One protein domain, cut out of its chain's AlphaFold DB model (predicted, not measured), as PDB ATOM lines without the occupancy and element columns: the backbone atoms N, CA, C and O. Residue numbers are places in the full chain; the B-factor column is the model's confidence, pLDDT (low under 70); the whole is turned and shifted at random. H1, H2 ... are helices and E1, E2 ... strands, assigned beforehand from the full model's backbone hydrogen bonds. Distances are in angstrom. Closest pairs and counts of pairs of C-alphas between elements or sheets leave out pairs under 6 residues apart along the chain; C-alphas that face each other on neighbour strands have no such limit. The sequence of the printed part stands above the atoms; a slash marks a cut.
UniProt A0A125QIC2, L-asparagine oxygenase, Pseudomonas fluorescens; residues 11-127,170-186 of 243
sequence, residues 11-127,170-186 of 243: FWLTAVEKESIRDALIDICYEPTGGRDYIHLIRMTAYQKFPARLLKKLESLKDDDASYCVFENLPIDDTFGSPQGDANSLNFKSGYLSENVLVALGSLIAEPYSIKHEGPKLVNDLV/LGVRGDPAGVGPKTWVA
ATOM      1  N   PHE A  11     310.101 297.640 298.141       95.62
ATOM      2  CA  PHE A  11     308.853 298.290 298.505       95.62
ATOM      3  C   PHE A  11     308.009 298.536 297.259       95.62
ATOM      4  O   PHE A  11     308.273 299.445 296.474       95.62
ATOM      5  N   TRP A  12     306.944 297.754 297.103       97.38
ATOM      6  CA  TRP A  12     306.039 297.883 295.965       97.38
ATOM      7  C   TRP A  12     304.934 298.897 296.220       97.38
ATOM      8  O   TRP A  12     304.144 298.697 297.144       97.38
ATOM      9  N   LEU A  13     304.821 299.947 295.403       98.12
ATOM     10  CA  LEU A  13     303.692 300.877 295.453       98.12
ATOM     11  C   LEU A  13     302.456 300.290 294.763       98.12
ATOM     12  O   LEU A  13     302.505 299.828 293.620       98.12
ATOM     13  N   THR A  14     301.306 300.359 295.431       98.25
ATOM     14  CA  THR A  14     300.024 300.050 294.787       98.25
ATOM     15  C   THR A  14     299.702 301.085 293.705       98.25
ATOM     16  O   THR A  14     300.204 302.209 293.731       98.25
ATOM     17  N   ALA A  15     298.822 300.740 292.762       98.12
ATOM     18  CA  ALA A  15     298.390 301.680 291.726       98.12
ATOM     19  C   ALA A  15     297.778 302.965 292.317       98.12
ATOM     20  O   ALA A  15     298.051 304.054 291.832       98.12
ATOM     21  N   VAL A  16     297.013 302.851 293.409       98.12
ATOM     22  CA  VAL A  16     296.410 304.007 294.094       98.12
ATOM     23  C   VAL A  16     297.481 304.898 294.727       98.12
ATOM     24  O   VAL A  16     297.421 306.117 294.611       98.12
ATOM     25  N   GLU A  17     298.479 304.298 295.376       98.38
ATOM     26  CA  GLU A  17     299.599 305.033 295.974       98.38
ATOM     27  C   GLU A  17     300.438 305.753 294.911       98.38
ATOM     28  O   GLU A  17     300.797 306.914 295.102       98.38
ATOM     29  N   LYS A  18     300.706 305.088 293.782       98.38
ATOM     30  CA  LYS A  18     301.404 305.667 292.631       98.38
ATOM     31  C   LYS A  18     300.679 306.893 292.081       98.38
ATOM     32  O   LYS A  18     301.305 307.939 291.923       98.38
ATOM     33  N   GLU A  19     299.381 306.775 291.807       98.19
ATOM     34  CA  GLU A  19     298.598 307.889 291.260       98.19
ATOM     35  C   GLU A  19     298.478 309.039 292.267       98.19
ATOM     36  O   GLU A  19     298.650 310.192 291.895       98.19
ATOM     37  N   SER A  20     298.347 308.747 293.566       97.88
ATOM     38  CA  SER A  20     298.372 309.784 294.606       97.88
ATOM     39  C   SER A  20     299.680 310.587 294.622       97.88
ATOM     40  O   SER A  20     299.661 311.785 294.898       97.88
ATOM     41  N   ILE A  21     300.825 309.946 294.358       98.56
ATOM     42  CA  ILE A  21     302.124 310.631 294.259       98.56
ATOM     43  C   ILE A  21     302.206 311.436 292.961       98.56
ATOM     44  O   ILE A  21     302.684 312.569 292.986       98.56
ATOM     45  N   ARG A  22     301.723 310.874 291.843       98.50
ATOM     46  CA  ARG A  22     301.648 311.572 290.553       98.50
ATOM     47  C   ARG A  22     300.846 312.864 290.690       98.50
ATOM     48  O   ARG A  22     301.387 313.928 290.412       98.50
ATOM     49  N   ASP A  23     299.615 312.776 291.183       98.12
ATOM     50  CA  ASP A  23     298.710 313.917 291.349       98.12
ATOM     51  C   ASP A  23     299.292 314.993 292.275       98.12
ATOM     52  O   ASP A  23     299.054 316.183 292.088       98.12
ATOM     53  N   ALA A  24     300.077 314.590 293.276       98.25
ATOM     54  CA  ALA A  24     300.706 315.521 294.203       98.25
ATOM     55  C   ALA A  24     301.862 316.320 293.578       98.25
ATOM     56  O   ALA A  24     302.135 317.430 294.029       98.25
ATOM     57  N   LEU A  25     302.567 315.755 292.594       98.50
ATOM     58  CA  LEU A  25     303.847 316.291 292.116       98.50
ATOM     59  C   LEU A  25     303.846 316.747 290.653       98.50
ATOM     60  O   LEU A  25     304.760 317.478 290.270       98.50
ATOM     61  N   ILE A  26     302.873 316.324 289.839       97.44
ATOM     62  CA  ILE A  26     302.865 316.551 288.384       97.44
ATOM     63  C   ILE A  26     302.880 318.038 288.004       97.44
ATOM     64  O   ILE A  26     303.561 318.418 287.055       97.44
ATOM     65  N   ASP A  27     302.195 318.879 288.780       96.06
ATOM     66  CA  ASP A  27     302.060 320.317 288.506       96.06
ATOM     67  C   ASP A  27     303.167 321.170 289.151       96.06
ATOM     68  O   ASP A  27     303.192 322.395 288.995       96.06
ATOM     69  N   ILE A  28     304.097 320.555 289.891       97.31
ATOM     70  CA  ILE A  28     305.213 321.278 290.505       97.31
ATOM     71  C   ILE A  28     306.304 321.497 289.451       97.31
ATOM     72  O   ILE A  28     306.849 320.555 288.878       97.31
ATOM     73  N   CYS A  29     306.666 322.756 289.216       95.88
ATOM     74  CA  CYS A  29     307.803 323.082 288.361       95.88
ATOM     75  C   CYS A  29     309.112 322.721 289.077       95.88
ATOM     76  O   CYS A  29     309.367 323.216 290.177       95.88
ATOM     77  N   TYR A  30     309.937 321.881 288.450       96.38
ATOM     78  CA  TYR A  30     311.258 321.543 288.972       96.38
ATOM     79  C   TYR A  30     312.183 322.759 288.941       96.38
ATOM     80  O   TYR A  30     312.320 323.420 287.910       96.38
ATOM     81  N   GLU A  31     312.857 323.021 290.061       95.31
ATOM     82  CA  GLU A  31     313.916 324.021 290.147       95.31
ATOM     83  C   GLU A  31     315.297 323.333 290.152       95.31
ATOM     84  O   GLU A  31     315.701 322.774 291.177       95.31
ATOM     85  N   PRO A  32     316.068 323.393 289.045       92.69
ATOM     86  CA  PRO A  32     317.325 322.657 288.922       92.69
ATOM     87  C   PRO A  32     318.366 322.981 289.989       92.69
ATOM     88  O   PRO A  32     319.158 322.119 290.344       92.69
ATOM     89  N   THR A  33     318.363 324.200 290.523       92.69
ATOM     90  CA  THR A  33     319.314 324.645 291.548       92.69
ATOM     91  C   THR A  33     318.942 324.221 292.967       92.69
ATOM     92  O   THR A  33     319.725 324.467 293.881       92.69
ATOM     93  N   GLY A  34     317.770 323.610 293.176       92.25
ATOM     94  CA  GLY A  34     317.325 323.190 294.505       92.25
ATOM     95  C   GLY A  34     317.057 324.362 295.453       92.25
ATOM     96  O   GLY A  34     317.473 324.329 296.610       92.25
ATOM     97  N   GLY A  35     316.402 325.422 294.971       94.56
ATOM     98  CA  GLY A  35     316.062 326.585 295.787       94.56
ATOM     99  C   GLY A  35     315.258 326.214 297.034       94.56
ATOM    100  O   GLY A  35     314.473 325.265 297.048       94.56
ATOM    101  N   ARG A  36     315.447 326.979 298.118       95.06
ATOM    102  CA  ARG A  36     314.838 326.673 299.426       95.06
ATOM    103  C   ARG A  36     313.313 326.619 299.364       95.06
ATOM    104  O   ARG A  36     312.725 325.748 299.998       95.06
ATOM    105  N   ASP A  37     312.698 327.519 298.602       97.38
ATOM    106  CA  ASP A  37     311.241 327.585 298.461       97.38
ATOM    107  C   ASP A  37     310.704 326.353 297.725       97.38
ATOM    108  O   ASP A  37     309.702 325.774 298.144       97.38
ATOM    109  N   TYR A  38     311.413 325.892 296.690       98.00
ATOM    110  CA  TYR A  38     311.100 324.661 295.971       98.00
ATOM    111  C   TYR A  38     311.244 323.416 296.861       98.00
ATOM    112  O   TYR A  38     310.310 322.619 296.957       98.00
ATOM    113  N   ILE A  39     312.366 323.274 297.580       97.94
ATOM    114  CA  ILE A  39     312.578 322.153 298.514       97.94
ATOM    115  C   ILE A  39     311.507 322.146 299.607       97.94
ATOM    116  O   ILE A  39     310.935 321.098 299.916       97.94
ATOM    117  N   HIS A  40     311.189 323.314 300.169       97.62
ATOM    118  CA  HIS A  40     310.138 323.444 301.173       97.62
ATOM    119  C   HIS A  40     308.768 323.040 300.617       97.62
ATOM    120  O   HIS A  40     308.071 322.239 301.244       97.62
ATOM    121  N   LEU A  41     308.397 323.542 299.435       98.19
ATOM    122  CA  LEU A  41     307.141 323.208 298.766       98.19
ATOM    123  C   LEU A  41     307.011 321.699 298.539       98.19
ATOM    124  O   LEU A  41     305.991 321.111 298.910       98.19
ATOM    125  N   ILE A  42     308.038 321.068 297.969       98.19
ATOM    126  CA  ILE A  42     308.030 319.628 297.705       98.19
ATOM    127  C   ILE A  42     307.924 318.833 298.997       98.19
ATOM    128  O   ILE A  42     307.073 317.951 299.095       98.19
ATOM    129  N   ARG A  43     308.742 319.154 300.004       97.75
ATOM    130  CA  ARG A  43     308.732 318.446 301.288       97.75
ATOM    131  C   ARG A  43     307.353 318.514 301.938       97.75
ATOM    132  O   ARG A  43     306.820 317.486 302.352       97.75
ATOM    133  N   MET A  44     306.755 319.703 302.002       98.00
ATOM    134  CA  MET A  44     305.428 319.887 302.594       98.00
ATOM    135  C   MET A  44     304.340 319.167 301.799       98.00
ATOM    136  O   MET A  44     303.470 318.531 302.394       98.00
ATOM    137  N   THR A  45     304.411 319.215 300.469       98.31
ATOM    138  CA  THR A  45     303.471 318.503 299.598       98.31
ATOM    139  C   THR A  45     303.572 316.996 299.808       98.31
ATOM    140  O   THR A  45     302.555 316.337 300.024       98.31
ATOM    141  N   ALA A  46     304.791 316.454 299.837       97.75
ATOM    142  CA  ALA A  46     305.033 315.037 300.055       97.75
ATOM    143  C   ALA A  46     304.510 314.582 301.427       97.75
ATOM    144  O   ALA A  46     303.722 313.644 301.490       97.75
ATOM    145  N   TYR A  47     304.825 315.293 302.516       96.12
ATOM    146  CA  TYR A  47     304.298 314.964 303.851       96.12
ATOM    147  C   TYR A  47     302.765 314.966 303.927       96.12
ATOM    148  O   TYR A  47     302.187 314.176 304.672       96.12
ATOM    149  N   GLN A  48     302.097 315.854 303.189       96.81
ATOM    150  CA  GLN A  48     300.639 315.979 303.224       96.81
ATOM    151  C   GLN A  48     299.915 314.987 302.312       96.81
ATOM    152  O   GLN A  48     298.765 314.639 302.585       96.81
ATOM    153  N   LYS A  49     300.536 314.603 301.194       97.75
ATOM    154  CA  LYS A  49     299.866 313.883 300.103       97.75
ATOM    155  C   LYS A  49     300.379 312.468 299.892       97.75
ATOM    156  O   LYS A  49     299.673 311.674 299.279       97.75
ATOM    157  N   PHE A  50     301.580 312.136 300.364       98.31
ATOM    158  CA  PHE A  50     302.114 310.795 300.165       98.31
ATOM    159  C   PHE A  50     301.386 309.769 301.040       98.31
ATOM    160  O   PHE A  50     300.970 310.071 302.162       98.31
ATOM    161  N   PRO A  51     301.273 308.521 300.562       98.12
ATOM    162  CA  PRO A  51     300.700 307.440 301.345       98.12
ATOM    163  C   PRO A  51     301.461 307.208 302.651       98.12
ATOM    164  O   PRO A  51     302.688 307.099 302.661       98.12
ATOM    165  N   ALA A  52     300.732 307.019 303.752       97.56
ATOM    166  CA  ALA A  52     301.328 306.787 305.071       97.56
ATOM    167  C   ALA A  52     302.286 305.579 305.102       97.56
ATOM    168  O   ALA A  52     303.276 305.590 305.830       97.56
ATOM    169  N   ARG A  53     302.021 304.545 304.289       97.50
ATOM    170  CA  ARG A  53     302.887 303.363 304.177       97.50
ATOM    171  C   ARG A  53     304.245 303.704 303.561       97.50
ATOM    172  O   ARG A  53     305.259 303.217 304.052       97.50
ATOM    173  N   LEU A  54     304.259 304.561 302.537       97.44
ATOM    174  CA  LEU A  54     305.492 305.064 301.936       97.44
ATOM    175  C   LEU A  54     306.254 305.935 302.936       97.44
ATOM    176  O   LEU A  54     307.433 305.693 303.157       97.44
ATOM    177  N   LEU A  55     305.578 306.881 303.598       97.38
ATOM    178  CA  LEU A  55     306.208 307.733 304.615       97.38
ATOM    179  C   LEU A  55     306.859 306.902 305.727       97.38
ATOM    180  O   LEU A  55     308.019 307.119 306.061       97.38
ATOM    181  N   LYS A  56     306.156 305.886 306.243       95.62
ATOM    182  CA  LYS A  56     306.706 304.971 307.251       95.62
ATOM    183  C   LYS A  56     307.924 304.199 306.735       95.62
ATOM    184  O   LYS A  56     308.875 304.012 307.488       95.62
ATOM    185  N   LYS A  57     307.907 303.748 305.474       94.44
ATOM    186  CA  LYS A  57     309.066 303.076 304.872       94.44
ATOM    187  C   LYS A  57     310.254 304.031 304.749       94.44
ATOM    188  O   LYS A  57     311.354 303.636 305.110       94.44
ATOM    189  N   LEU A  58     310.047 305.265 304.296       94.44
ATOM    190  CA  LEU A  58     311.118 306.259 304.170       94.44
ATOM    191  C   LEU A  58     311.725 306.633 305.527       94.44
ATOM    192  O   LEU A  58     312.940 306.741 305.627       94.44
ATOM    193  N   GLU A  59     310.905 306.764 306.575       93.25
ATOM    194  CA  GLU A  59     311.396 306.953 307.948       93.25
ATOM    195  C   GLU A  59     312.274 305.780 308.400       93.25
ATOM    196  O   GLU A  59     313.364 306.011 308.908       93.25
ATOM    197  N   SER A  60     311.866 304.532 308.135       91.19
ATOM    198  CA  SER A  60     312.664 303.356 308.524       91.19
ATOM    199  C   SER A  60     314.022 303.249 307.821       91.19
ATOM    200  O   SER A  60     314.891 302.530 308.289       91.19
ATOM    201  N   LEU A  61     314.237 303.955 306.702       90.38
ATOM    202  CA  LEU A  61     315.552 303.974 306.045       90.38
ATOM    203  C   LEU A  61     316.591 304.784 306.829       90.38
ATOM    204  O   LEU A  61     317.782 304.632 306.587       90.38
ATOM    205  N   LYS A  62     316.157 305.635 307.765       88.88
ATOM    206  CA  LYS A  62     317.055 306.436 308.607       88.88
ATOM    207  C   LYS A  62     317.754 305.600 309.681       88.88
ATOM    208  O   LYS A  62     318.732 306.072 310.252       88.88
ATOM    209  N   ASP A  63     317.260 304.390 309.933       83.75
ATOM    210  CA  ASP A  63     317.805 303.472 310.933       83.75
ATOM    211  C   ASP A  63     319.033 302.679 310.414       83.75
ATOM    212  O   ASP A  63     319.681 302.001 311.201       83.75
ATOM    213  N   ASP A  64     319.404 302.819 309.127       70.19
ATOM    214  CA  ASP A  64     320.623 302.253 308.495       70.19
ATOM    215  C   ASP A  64     320.717 300.705 308.485       70.19
ATOM    216  O   ASP A  64     321.787 300.093 308.432       70.19
ATOM    217  N   ASP A  65     319.566 300.029 308.491       75.38
ATOM    218  CA  ASP A  65     319.503 298.562 308.555       75.38
ATOM    219  C   ASP A  65     319.844 297.864 307.220       75.38
ATOM    220  O   ASP A  65     320.248 296.701 307.203       75.38
ATOM    221  N   ALA A  66     319.750 298.553 306.079       82.56
ATOM    222  CA  ALA A  66     319.962 297.977 304.748       82.56
ATOM    223  C   ALA A  66     320.847 298.880 303.877       82.56
ATOM    224  O   ALA A  66     320.642 300.089 303.832       82.56
ATOM    225  N   SER A  67     321.779 298.282 303.129       88.44
ATOM    226  CA  SER A  67     322.662 299.001 302.196       88.44
ATOM    227  C   SER A  67     321.930 299.547 300.966       88.44
ATOM    228  O   SER A  67     322.440 300.438 300.290       88.44
ATOM    229  N   TYR A  68     320.730 299.037 300.669       93.00
ATOM    230  CA  TYR A  68     319.872 299.537 299.597       93.00
ATOM    231  C   TYR A  68     318.389 299.266 299.869       93.00
ATOM    232  O   TYR A  68     318.014 298.401 300.661       93.00
ATOM    233  N   CYS A  69     317.529 299.995 299.156       94.06
ATOM    234  CA  CYS A  69     316.094 299.742 299.093       94.06
ATOM    235  C   CYS A  69     315.576 300.058 297.685       94.06
ATOM    236  O   CYS A  69     315.825 301.143 297.160       94.06
ATOM    237  N   VAL A  70     314.820 299.137 297.090       95.62
ATOM    238  CA  VAL A  70     314.200 299.281 295.771       95.62
ATOM    239  C   VAL A  70     312.742 299.687 295.939       95.62
ATOM    240  O   VAL A  70     311.960 298.987 296.578       95.62
ATOM    241  N   PHE A  71     312.361 300.824 295.361       96.75
ATOM    242  CA  PHE A  71     310.971 301.269 295.312       96.75
ATOM    243  C   PHE A  71     310.380 300.945 293.946       96.75
ATOM    244  O   PHE A  71     310.746 301.547 292.938       96.75
ATOM    245  N   GLU A  72     309.444 300.007 293.925       97.31
ATOM    246  CA  GLU A  72     308.830 299.517 292.697       97.31
ATOM    247  C   GLU A  72     307.542 300.269 292.379       97.31
ATOM    248  O   GLU A  72     306.759 300.614 293.269       97.31
ATOM    249  N   ASN A  73     307.285 300.461 291.084       97.06
ATOM    250  CA  ASN A  73     306.078 301.111 290.570       97.06
ATOM    251  C   ASN A  73     305.906 302.585 291.013       97.06
ATOM    252  O   ASN A  73     304.783 303.073 291.162       97.06
ATOM    253  N   LEU A  74     307.012 303.320 291.178       98.00
ATOM    254  CA  LEU A  74     306.981 304.781 291.311       98.00
ATOM    255  C   LEU A  74     306.404 305.445 290.042       98.00
ATOM    256  O   LEU A  74     306.531 304.906 288.936       98.00
ATOM    257  N   PRO A  75     305.740 306.607 290.165       97.75
ATOM    258  CA  PRO A  75     305.295 307.350 288.999       97.75
ATOM    259  C   PRO A  75     306.485 308.046 288.326       97.75
ATOM    260  O   PRO A  75     307.317 308.662 288.988       97.75
ATOM    261  N   ILE A  76     306.542 307.947 287.002       96.44
ATOM    262  CA  ILE A  76     307.559 308.570 286.148       96.44
ATOM    263  C   ILE A  76     306.883 309.351 285.018       96.44
ATOM    264  O   ILE A  76     305.683 309.164 284.751       96.44
ATOM    265  N   ASP A  77     307.650 310.240 284.391       95.81
ATOM    266  CA  ASP A  77     307.252 310.917 283.156       95.81
ATOM    267  C   ASP A  77     307.168 309.924 281.992       95.81
ATOM    268  O   ASP A  77     307.930 308.954 281.929       95.81
ATOM    269  N   ASP A  78     306.303 310.216 281.023       93.81
ATOM    270  CA  ASP A  78     306.350 309.527 279.739       93.81
ATOM    271  C   ASP A  78     307.592 310.001 278.981       93.81
ATOM    272  O   ASP A  78     307.789 311.203 278.773       93.81
ATOM    273  N   THR A  79     308.444 309.061 278.567       92.88
ATOM    274  CA  THR A  79     309.675 309.358 277.826       92.88
ATOM    275  C   THR A  79     309.524 309.043 276.348       92.88
ATOM    276  O   THR A  79     308.905 308.058 275.951       92.88
ATOM    277  N   PHE A  80     310.122 309.886 275.510       90.56
ATOM    278  CA  PHE A  80     310.116 309.735 274.052       90.56
ATOM    279  C   PHE A  80     311.523 309.761 273.442       90.56
ATOM    280  O   PHE A  80     311.682 309.651 272.226       90.56
ATOM    281  N   GLY A  81     312.562 309.848 274.274       88.94
ATOM    282  CA  GLY A  81     313.952 309.709 273.857       88.94
ATOM    283  C   GLY A  81     314.916 309.742 275.040       88.94
ATOM    284  O   GLY A  81     314.503 309.603 276.187       88.94
ATOM    285  N   SER A  82     316.207 309.895 274.746       87.62
ATOM    286  CA  SER A  82     317.257 310.088 275.751       87.62
ATOM    287  C   SER A  82     318.073 311.325 275.373       87.62
ATOM    288  O   SER A  82     318.404 311.460 274.188       87.62
ATOM    289  N   PRO A  83     318.403 312.211 276.328       86.56
ATOM    290  CA  PRO A  83     319.224 313.380 276.043       86.56
ATOM    291  C   PRO A  83     320.618 312.970 275.544       86.56
ATOM    292  O   PRO A  83     321.124 311.899 275.865       86.56
ATOM    293  N   GLN A  84     321.223 313.822 274.718       81.38
ATOM    294  CA  GLN A  84     322.574 313.653 274.177       81.38
ATOM    295  C   GLN A  84     323.398 314.895 274.520       81.38
ATOM    296  O   GLN A  84     322.899 316.011 274.366       81.38
ATOM    297  N   GLY A  85     324.641 314.708 274.970       74.31
ATOM    298  CA  GLY A  85     325.471 315.785 275.515       74.31
ATOM    299  C   GLY A  85     324.716 316.627 276.551       74.31
ATOM    300  O   GLY A  85     323.993 316.090 277.386       74.31
ATOM    301  N   ASP A  86     324.810 317.950 276.420       74.50
ATOM    302  CA  ASP A  86     324.166 318.928 277.312       74.50
ATOM    303  C   ASP A  86     322.701 319.246 276.946       74.50
ATOM    304  O   ASP A  86     322.162 320.294 277.321       74.50
ATOM    305  N   ALA A  87     322.033 318.390 276.164       83.88
ATOM    306  CA  ALA A  87     320.649 318.630 275.776       83.88
ATOM    307  C   ALA A  87     319.720 318.685 277.001       83.88
ATOM    308  O   ALA A  87     319.827 317.894 277.938       83.88
ATOM    309  N   ASN A  88     318.752 319.606 276.973       86.31
ATOM    310  CA  ASN A  88     317.754 319.700 278.032       86.31
ATOM    311  C   ASN A  88     316.885 318.430 278.052       86.31
ATOM    312  O   ASN A  88     316.189 318.147 277.076       86.31
ATOM    313  N   SER A  89     316.900 317.698 279.168       86.12
ATOM    314  CA  SER A  89     316.151 316.452 279.360       86.12
ATOM    315  C   SER A  89     314.637 316.627 279.227       86.12
ATOM    316  O   SER A  89     313.962 315.703 278.778       86.12
ATOM    317  N   LEU A  90     314.103 317.828 279.488       89.81
ATOM    318  CA  LEU A  90     312.689 318.145 279.248       89.81
ATOM    319  C   LEU A  90     312.285 317.969 277.775       89.81
ATOM    320  O   LEU A  90     311.141 317.650 277.478       89.81
ATOM    321  N   ASN A  91     313.225 318.103 276.836       92.12
ATOM    322  CA  ASN A  91     312.955 317.870 275.417       92.12
ATOM    323  C   ASN A  91     312.779 316.383 275.072       92.12
ATOM    324  O   ASN A  91     312.674 316.074 273.891       92.12
ATOM    325  N   PHE A  92     312.809 315.471 276.049       93.12
ATOM    326  CA  PHE A  92     312.739 314.019 275.843       93.12
ATOM    327  C   PHE A  92     311.702 313.323 276.734       93.12
ATOM    328  O   PHE A  92     311.594 312.092 276.702       93.12
ATOM    329  N   LYS A  93     310.938 314.092 277.519       94.31
ATOM    330  CA  LYS A  93     309.911 313.578 278.429       94.31
ATOM    331  C   LYS A  93     308.769 314.570 278.658       94.31
ATOM    332  O   LYS A  93     308.885 315.745 278.330       94.31
ATOM    333  N   SER A  94     307.653 314.088 279.197       94.56
ATOM    334  CA  SER A  94     306.404 314.854 279.321       94.56
ATOM    335  C   SER A  94     306.425 315.991 280.348       94.56
ATOM    336  O   SER A  94     305.550 316.855 280.301       94.56
ATOM    337  N   GLY A  95     307.373 315.999 281.287       95.31
ATOM    338  CA  GLY A  95     307.387 316.957 282.390       95.31
ATOM    339  C   GLY A  95     308.538 316.741 283.368       95.31
ATOM    340  O   GLY A  95     309.610 316.273 282.986       95.31
ATOM    341  N   TYR A  96     308.306 317.111 284.627       96.62
ATOM    342  CA  TYR A  96     309.303 317.093 285.704       96.62
ATOM    343  C   TYR A  96     308.981 316.111 286.836       96.62
ATOM    344  O   TYR A  96     309.519 316.210 287.943       96.62
ATOM    345  N   LEU A  97     308.054 315.182 286.603       97.88
ATOM    346  CA  LEU A  97     307.574 314.294 287.655       97.88
ATOM    347  C   LEU A  97     308.712 313.452 288.238       97.88
ATOM    348  O   LEU A  97     308.798 313.286 289.451       97.88
ATOM    349  N   SER A  98     309.604 312.960 287.380       97.25
ATOM    350  CA  SER A  98     310.699 312.070 287.773       97.25
ATOM    351  C   SER A  98     311.705 312.771 288.700       97.25
ATOM    352  O   SER A  98     312.112 312.198 289.710       97.25
ATOM    353  N   GLU A  99     312.065 314.029 288.422       97.62
ATOM    354  CA  GLU A  99     312.929 314.827 289.299       97.62
ATOM    355  C   GLU A  99     312.215 315.166 290.603       97.62
ATOM    356  O   GLU A  99     312.799 315.017 291.676       97.62
ATOM    357  N   ASN A 100     310.944 315.575 290.535       98.38
ATOM    358  CA  ASN A 100     310.169 315.914 291.726       98.38
ATOM    359  C   ASN A 100     310.024 314.711 292.667       98.38
ATOM    360  O   ASN A 100     310.104 314.882 293.881       98.38
ATOM    361  N   VAL A 101     309.857 313.496 292.131       98.44
ATOM    362  CA  VAL A 101     309.838 312.256 292.923       98.44
ATOM    363  C   VAL A 101     311.172 312.059 293.644       98.44
ATOM    364  O   VAL A 101     311.174 311.870 294.859       98.44
ATOM    365  N   LEU A 102     312.306 312.164 292.941       98.19
ATOM    366  CA  LEU A 102     313.634 312.030 293.555       98.19
ATOM    367  C   LEU A 102     313.876 313.079 294.647       98.19
ATOM    368  O   LEU A 102     314.315 312.736 295.747       98.19
ATOM    369  N   VAL A 103     313.540 314.343 294.381       98.25
ATOM    370  CA  VAL A 103     313.694 315.429 295.358       98.25
ATOM    371  C   VAL A 103     312.772 315.225 296.557       98.25
ATOM    372  O   VAL A 103     313.202 315.452 297.687       98.25
ATOM    373  N   ALA A 104     311.533 314.774 296.349       98.25
ATOM    374  CA  ALA A 104     310.593 314.493 297.428       98.25
ATOM    375  C   ALA A 104     311.105 313.383 298.347       98.25
ATOM    376  O   ALA A 104     311.178 313.586 299.557       98.25
ATOM    377  N   LEU A 105     311.511 312.240 297.784       97.62
ATOM    378  CA  LEU A 105     312.056 311.129 298.566       97.62
ATOM    379  C   LEU A 105     313.340 311.543 299.296       97.62
ATOM    380  O   LEU A 105     313.436 311.355 300.509       97.62
ATOM    381  N   GLY A 106     314.276 312.190 298.595       96.31
ATOM    382  CA  GLY A 106     315.515 312.700 299.183       96.31
ATOM    383  C   GLY A 106     315.263 313.684 300.327       96.31
ATOM    384  O   GLY A 106     315.922 313.596 301.356       96.31
ATOM    385  N   SER A 107     314.254 314.550 300.193       96.50
ATOM    386  CA  SER A 107     313.864 315.552 301.201       96.50
ATOM    387  C   SER A 107     313.101 314.989 302.404       96.50
ATOM    388  O   SER A 107     312.928 315.712 303.389       96.50
ATOM    389  N   LEU A 108     312.570 313.766 302.305       95.44
ATOM    390  CA  LEU A 108     311.909 313.045 303.400       95.44
ATOM    391  C   LEU A 108     312.896 312.156 304.170       95.44
ATOM    392  O   LEU A 108     312.763 312.001 305.385       95.44
ATOM    393  N   ILE A 109     313.883 311.595 303.465       93.12
ATOM    394  CA  ILE A 109     314.968 310.797 304.050       93.12
ATOM    395  C   ILE A 109     315.985 311.718 304.738       93.12
ATOM    396  O   ILE A 109     316.304 311.517 305.907       93.12
ATOM    397  N   ALA A 110     316.472 312.738 304.028       92.69
ATOM    398  CA  ALA A 110     317.485 313.679 304.494       92.69
ATOM    399  C   ALA A 110     317.359 315.030 303.750       92.69
ATOM    400  O   ALA A 110     316.264 315.583 303.618       92.69
ATOM    401  N   GLU A 111     318.479 315.582 303.279       93.31
ATOM    402  CA  GLU A 111     318.539 316.821 302.505       93.31
ATOM    403  C   GLU A 111     319.200 316.545 301.144       93.31
ATOM    404  O   GLU A 111     320.354 316.108 301.111       93.31
ATOM    405  N   PRO A 112     318.506 316.778 300.014       95.44
ATOM    406  CA  PRO A 112     319.105 316.614 298.699       95.44
ATOM    407  C   PRO A 112     320.079 317.763 298.419       95.44
ATOM    408  O   PRO A 112     319.790 318.931 298.686       95.44
ATOM    409  N   TYR A 113     321.223 317.443 297.824       93.44
ATOM    410  CA  TYR A 113     322.205 318.427 297.382       93.44
ATOM    411  C   TYR A 113     322.889 317.958 296.098       93.44
ATOM    412  O   TYR A 113     322.825 316.784 295.743       93.44
ATOM    413  N   SER A 114     323.549 318.883 295.405       91.06
ATOM    414  CA  SER A 114     324.400 318.576 294.257       91.06
ATOM    415  C   SER A 114     325.820 319.063 294.474       91.06
ATOM    416  O   SER A 114     326.095 319.975 295.263       91.06
ATOM    417  N   ILE A 115     326.741 318.452 293.739       87.00
ATOM    418  CA  ILE A 115     328.138 318.845 293.734       87.00
ATOM    419  C   ILE A 115     328.396 319.628 292.456       87.00
ATOM    420  O   ILE A 115     328.279 319.115 291.348       87.00
ATOM    421  N   LYS A 116     328.799 320.893 292.610       83.38
ATOM    422  CA  LYS A 116     329.007 321.835 291.498       83.38
ATOM    423  C   LYS A 116     329.907 321.289 290.379       83.38
ATOM    424  O   LYS A 116     329.742 321.674 289.226       83.38
ATOM    425  N   HIS A 117     330.877 320.440 290.719       78.69
ATOM    426  CA  HIS A 117     331.799 319.837 289.754       78.69
ATOM    427  C   HIS A 117     331.187 318.687 288.933       78.69
ATOM    428  O   HIS A 117     331.800 318.265 287.956       78.69
ATOM    429  N   GLU A 118     330.008 318.193 289.308       79.12
ATOM    430  CA  GLU A 118     329.274 317.129 288.607       79.12
ATOM    431  C   GLU A 118     328.130 317.664 287.752       79.12
ATOM    432  O   GLU A 118     327.710 317.013 286.800       79.12
ATOM    433  N   GLY A 119     327.663 318.872 288.054       80.06
ATOM    434  CA  GLY A 119     326.633 319.549 287.291       80.06
ATOM    435  C   GLY A 119     325.961 320.651 288.107       80.06
ATOM    436  O   GLY A 119     326.088 320.699 289.331       80.06
ATOM    437  N   PRO A 120     325.245 321.571 287.444       81.88
ATOM    438  CA  PRO A 120     324.475 322.603 288.130       81.88
ATOM    439  C   PRO A 120     323.117 322.095 288.637       81.88
ATOM    440  O   PRO A 120     322.461 322.810 289.393       81.88
ATOM    441  N   LYS A 121     322.672 320.911 288.193       90.50
ATOM    442  CA  LYS A 121     321.357 320.359 288.522       90.50
ATOM    443  C   LYS A 121     321.401 319.578 289.836       90.50
ATOM    444  O   LYS A 121     322.390 318.924 290.151       90.50
ATOM    445  N   LEU A 122     320.299 319.626 290.578       94.69
ATOM    446  CA  LEU A 122     320.063 318.801 291.760       94.69
ATOM    447  C   LEU A 122     319.831 317.330 291.391       94.69
ATOM    448  O   LEU A 122     320.228 316.437 292.127       94.69
ATOM    449  N   VAL A 123     319.192 317.094 290.245       94.50
ATOM    450  CA  VAL A 123     318.948 315.770 289.677       94.50
ATOM    451  C   VAL A 123     319.707 315.698 288.362       94.50
ATOM    452  O   VAL A 123     319.473 316.505 287.459       94.50
ATOM    453  N   ASN A 124     320.646 314.760 288.283       90.81
ATOM    454  CA  ASN A 124     321.492 314.571 287.114       90.81
ATOM    455  C   ASN A 124     320.940 313.455 286.227       90.81
ATOM    456  O   ASN A 124     320.441 312.441 286.714       90.81
ATOM    457  N   ASP A 125     321.051 313.657 284.919       89.62
ATOM    458  CA  ASP A 125     320.675 312.664 283.922       89.62
ATOM    459  C   ASP A 125     321.810 311.636 283.799       89.62
ATOM    460  O   ASP A 125     322.937 311.992 283.455       89.62
ATOM    461  N   LEU A 126     321.517 310.363 284.078       88.25
ATOM    462  CA  LEU A 126     322.458 309.257 283.898       88.25
ATOM    463  C   LEU A 126     322.129 308.529 282.593       88.25
ATOM    464  O   LEU A 126     321.269 307.648 282.557       88.25
ATOM    465  N   VAL A 127     322.760 308.959 281.500       85.19
ATOM    466  CA  VAL A 127     322.497 308.463 280.143       85.19
ATOM    467  C   VAL A 127     323.836 308.155 279.464       85.19
ATOM    468  O   VAL A 127     324.754 308.974 279.541       85.19
ATOM    469  N   LEU A 170     316.570 306.574 289.764       95.81
ATOM    470  CA  LEU A 170     315.225 306.324 289.251       95.81
ATOM    471  C   LEU A 170     315.305 305.874 287.795       95.81
ATOM    472  O   LEU A 170     315.741 306.625 286.923       95.81
ATOM    473  N   GLY A 171     314.855 304.650 287.527       93.50
ATOM    474  CA  GLY A 171     314.728 304.139 286.167       93.50
ATOM    475  C   GLY A 171     313.584 304.834 285.430       93.50
ATOM    476  O   GLY A 171     312.421 304.518 285.660       93.50
ATOM    477  N   VAL A 172     313.912 305.773 284.539       92.44
ATOM    478  CA  VAL A 172     312.910 306.511 283.740       92.44
ATOM    479  C   VAL A 172     312.679 305.859 282.372       92.44
ATOM    480  O   VAL A 172     311.569 305.857 281.842       92.44
ATOM    481  N   ARG A 173     313.726 305.274 281.783       88.94
ATOM    482  CA  ARG A 173     313.660 304.597 280.486       88.94
ATOM    483  C   ARG A 173     314.539 303.352 280.509       88.94
ATOM    484  O   ARG A 173     315.722 303.444 280.817       88.94
ATOM    485  N   GLY A 174     313.954 302.203 280.178       84.94
ATOM    486  CA  GLY A 174     314.698 300.955 280.005       84.94
ATOM    487  C   GLY A 174     315.495 300.932 278.699       84.94
ATOM    488  O   GLY A 174     315.193 301.673 277.760       84.94
ATOM    489  N   ASP A 175     316.493 300.053 278.633       82.19
ATOM    490  CA  ASP A 175     317.265 299.826 277.411       82.19
ATOM    491  C   ASP A 175     316.358 299.257 276.299       82.19
ATOM    492  O   ASP A 175     315.729 298.210 276.500       82.19
ATOM    493  N   PRO A 176     316.279 299.904 275.118       80.12
ATOM    494  CA  PRO A 176     315.511 299.396 273.983       80.12
ATOM    495  C   PRO A 176     315.906 297.982 273.522       80.12
ATOM    496  O   PRO A 176     315.080 297.302 272.915       80.12
ATOM    497  N   ALA A 177     317.137 297.533 273.789       80.06
ATOM    498  CA  ALA A 177     317.633 296.198 273.448       80.06
ATOM    499  C   ALA A 177     317.163 295.094 274.420       80.06
ATOM    500  O   ALA A 177     317.390 293.911 274.167       80.06
ATOM    501  N   GLY A 178     316.478 295.452 275.512       74.06
ATOM    502  CA  GLY A 178     315.772 294.522 276.401       74.06
ATOM    503  C   GLY A 178     316.594 293.943 277.556       74.06
ATOM    504  O   GLY A 178     316.007 293.532 278.555       74.06
ATOM    505  N   VAL A 179     317.926 293.954 277.482       73.62
ATOM    506  CA  VAL A 179     318.804 293.673 278.630       73.62
ATOM    507  C   VAL A 179     319.502 294.972 278.995       73.62
ATOM    508  O   VAL A 179     320.520 295.316 278.409       73.62
ATOM    509  N   GLY A 180     318.904 295.718 279.922       72.12
ATOM    510  CA  GLY A 180     319.504 296.950 280.424       72.12
ATOM    511  C   GLY A 180     320.709 296.696 281.332       72.12
ATOM    512  O   GLY A 180     320.924 295.561 281.778       72.12
ATOM    513  N   PRO A 181     321.483 297.751 281.633       80.38
ATOM    514  CA  PRO A 181     322.578 297.662 282.585       80.38
ATOM    515  C   PRO A 181     322.052 297.236 283.957       80.38
ATOM    516  O   PRO A 181     320.932 297.569 284.353       80.38
ATOM    517  N   LYS A 182     322.875 296.482 284.685       86.75
ATOM    518  CA  LYS A 182     322.595 296.095 286.067       86.75
ATOM    519  C   LYS A 182     323.349 297.016 287.012       86.75
ATOM    520  O   LYS A 182     324.510 297.324 286.767       86.75
ATOM    521  N   THR A 183     322.701 297.380 288.109       89.12
ATOM    522  CA  THR A 183     323.354 298.056 289.229       89.12
ATOM    523  C   THR A 183     323.769 297.011 290.250       89.12
ATOM    524  O   THR A 183     322.927 296.261 290.745       89.12
ATOM    525  N   TRP A 184     325.059 296.959 290.559       90.56
ATOM    526  CA  TRP A 184     325.594 296.117 291.621       90.56
ATOM    527  C   TRP A 184     325.726 296.932 292.902       90.56
ATOM    528  O   TRP A 184     326.206 298.063 292.876       90.56
ATOM    529  N   VAL A 185     325.303 296.350 294.020       92.06
ATOM    530  CA  VAL A 185     325.468 296.924 295.357       92.06
ATOM    531  C   VAL A 185     326.147 295.876 296.225       92.06
ATOM    532  O   VAL A 185     325.755 294.709 296.200       92.06
ATOM    533  N   ALA A 186     327.168 296.289 296.972       91.25
ATOM    534  CA  ALA A 186     327.887 295.437 297.909       91.25
ATOM    535  C   ALA A 186     327.749 295.998 299.327       91.25
ATOM    536  O   ALA A 186     327.994 297.182 299.558       91.25
TER     537      ALA A 186
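What this domain is: This is residues 11 to 127 and 170 to 186 of the 243 residues of the protein "L-asparagine oxygenase" of Pseudomonas fluorescens (UniProt A0A125QIC2). One helix, H5, lies in the middle, with H1, H2 and H3 packed round it, mostly crossed; the small helix H4 lies away from them among long loops. Residues 174 to 184 stand free of this body. The printed part has 134 residues, with five named helices and one named strand in the order H1 H2 H3 E1 H4 H5. The class is mostly helix, though under half of the residues are in named elements. The whole is compact and rounded, with a radius of gyration of the C-alphas of 15.1 A and spans of 38 by 36 by 31 A.

How they stand to each other: H1, residues 15 to 25, and H2, residues 36 to 49, touch as a helical hairpin, at a shallow tilt of 29 degrees, opposite ways; their closest C-alphas, of Ala 24 and Lys 49, are 6.2 A apart. H5, residues 97 to 109, is the hub. H2 touches it about perpendicular, at 85 degrees, the closest C-alphas being Ile 42 and Ala 104 at 5.7 A. H1 touches residues 97 to 101 of H5 alone, at 86 degrees, closest at the C-alphas of Leu 25 and Leu 97, 6.1 A. H3, residues 52 to 63, touches residues 105 to 109 of H5 alone, at a steep tilt of 55 degrees, the same way; the C-alphas of Leu 58 and Ile 109 are closest, 6.0 A. E1, residues 70 to 72, pairs with no named strand, but its residues 71 to 72 pair with residues 11 to 12, parallel. H4, residues 89 to 92, touches no helix. Every O i to N i+4 pair is within hydrogen-bond range in H1, H2 and H5, and 6 of 8 in H3; H4 is too short for one, but its one O i to N i+3 pair is within range.

Where its parts are: H1 begins at C-alpha 15, (298.390, 301.680, 291.726), and is 15.6 A long. H2 is 19.7 A and H3 17.8 A. H5, 18.3 A, ends at C-alpha 109, (314.968, 310.797, 304.050).

The domain as a whole: Residues 128 to 169 are not printed, with 11.8 A between C-alphas 127 and 170. The link from E1 to H4 is long. No printed residue is under 70 in pLDDT.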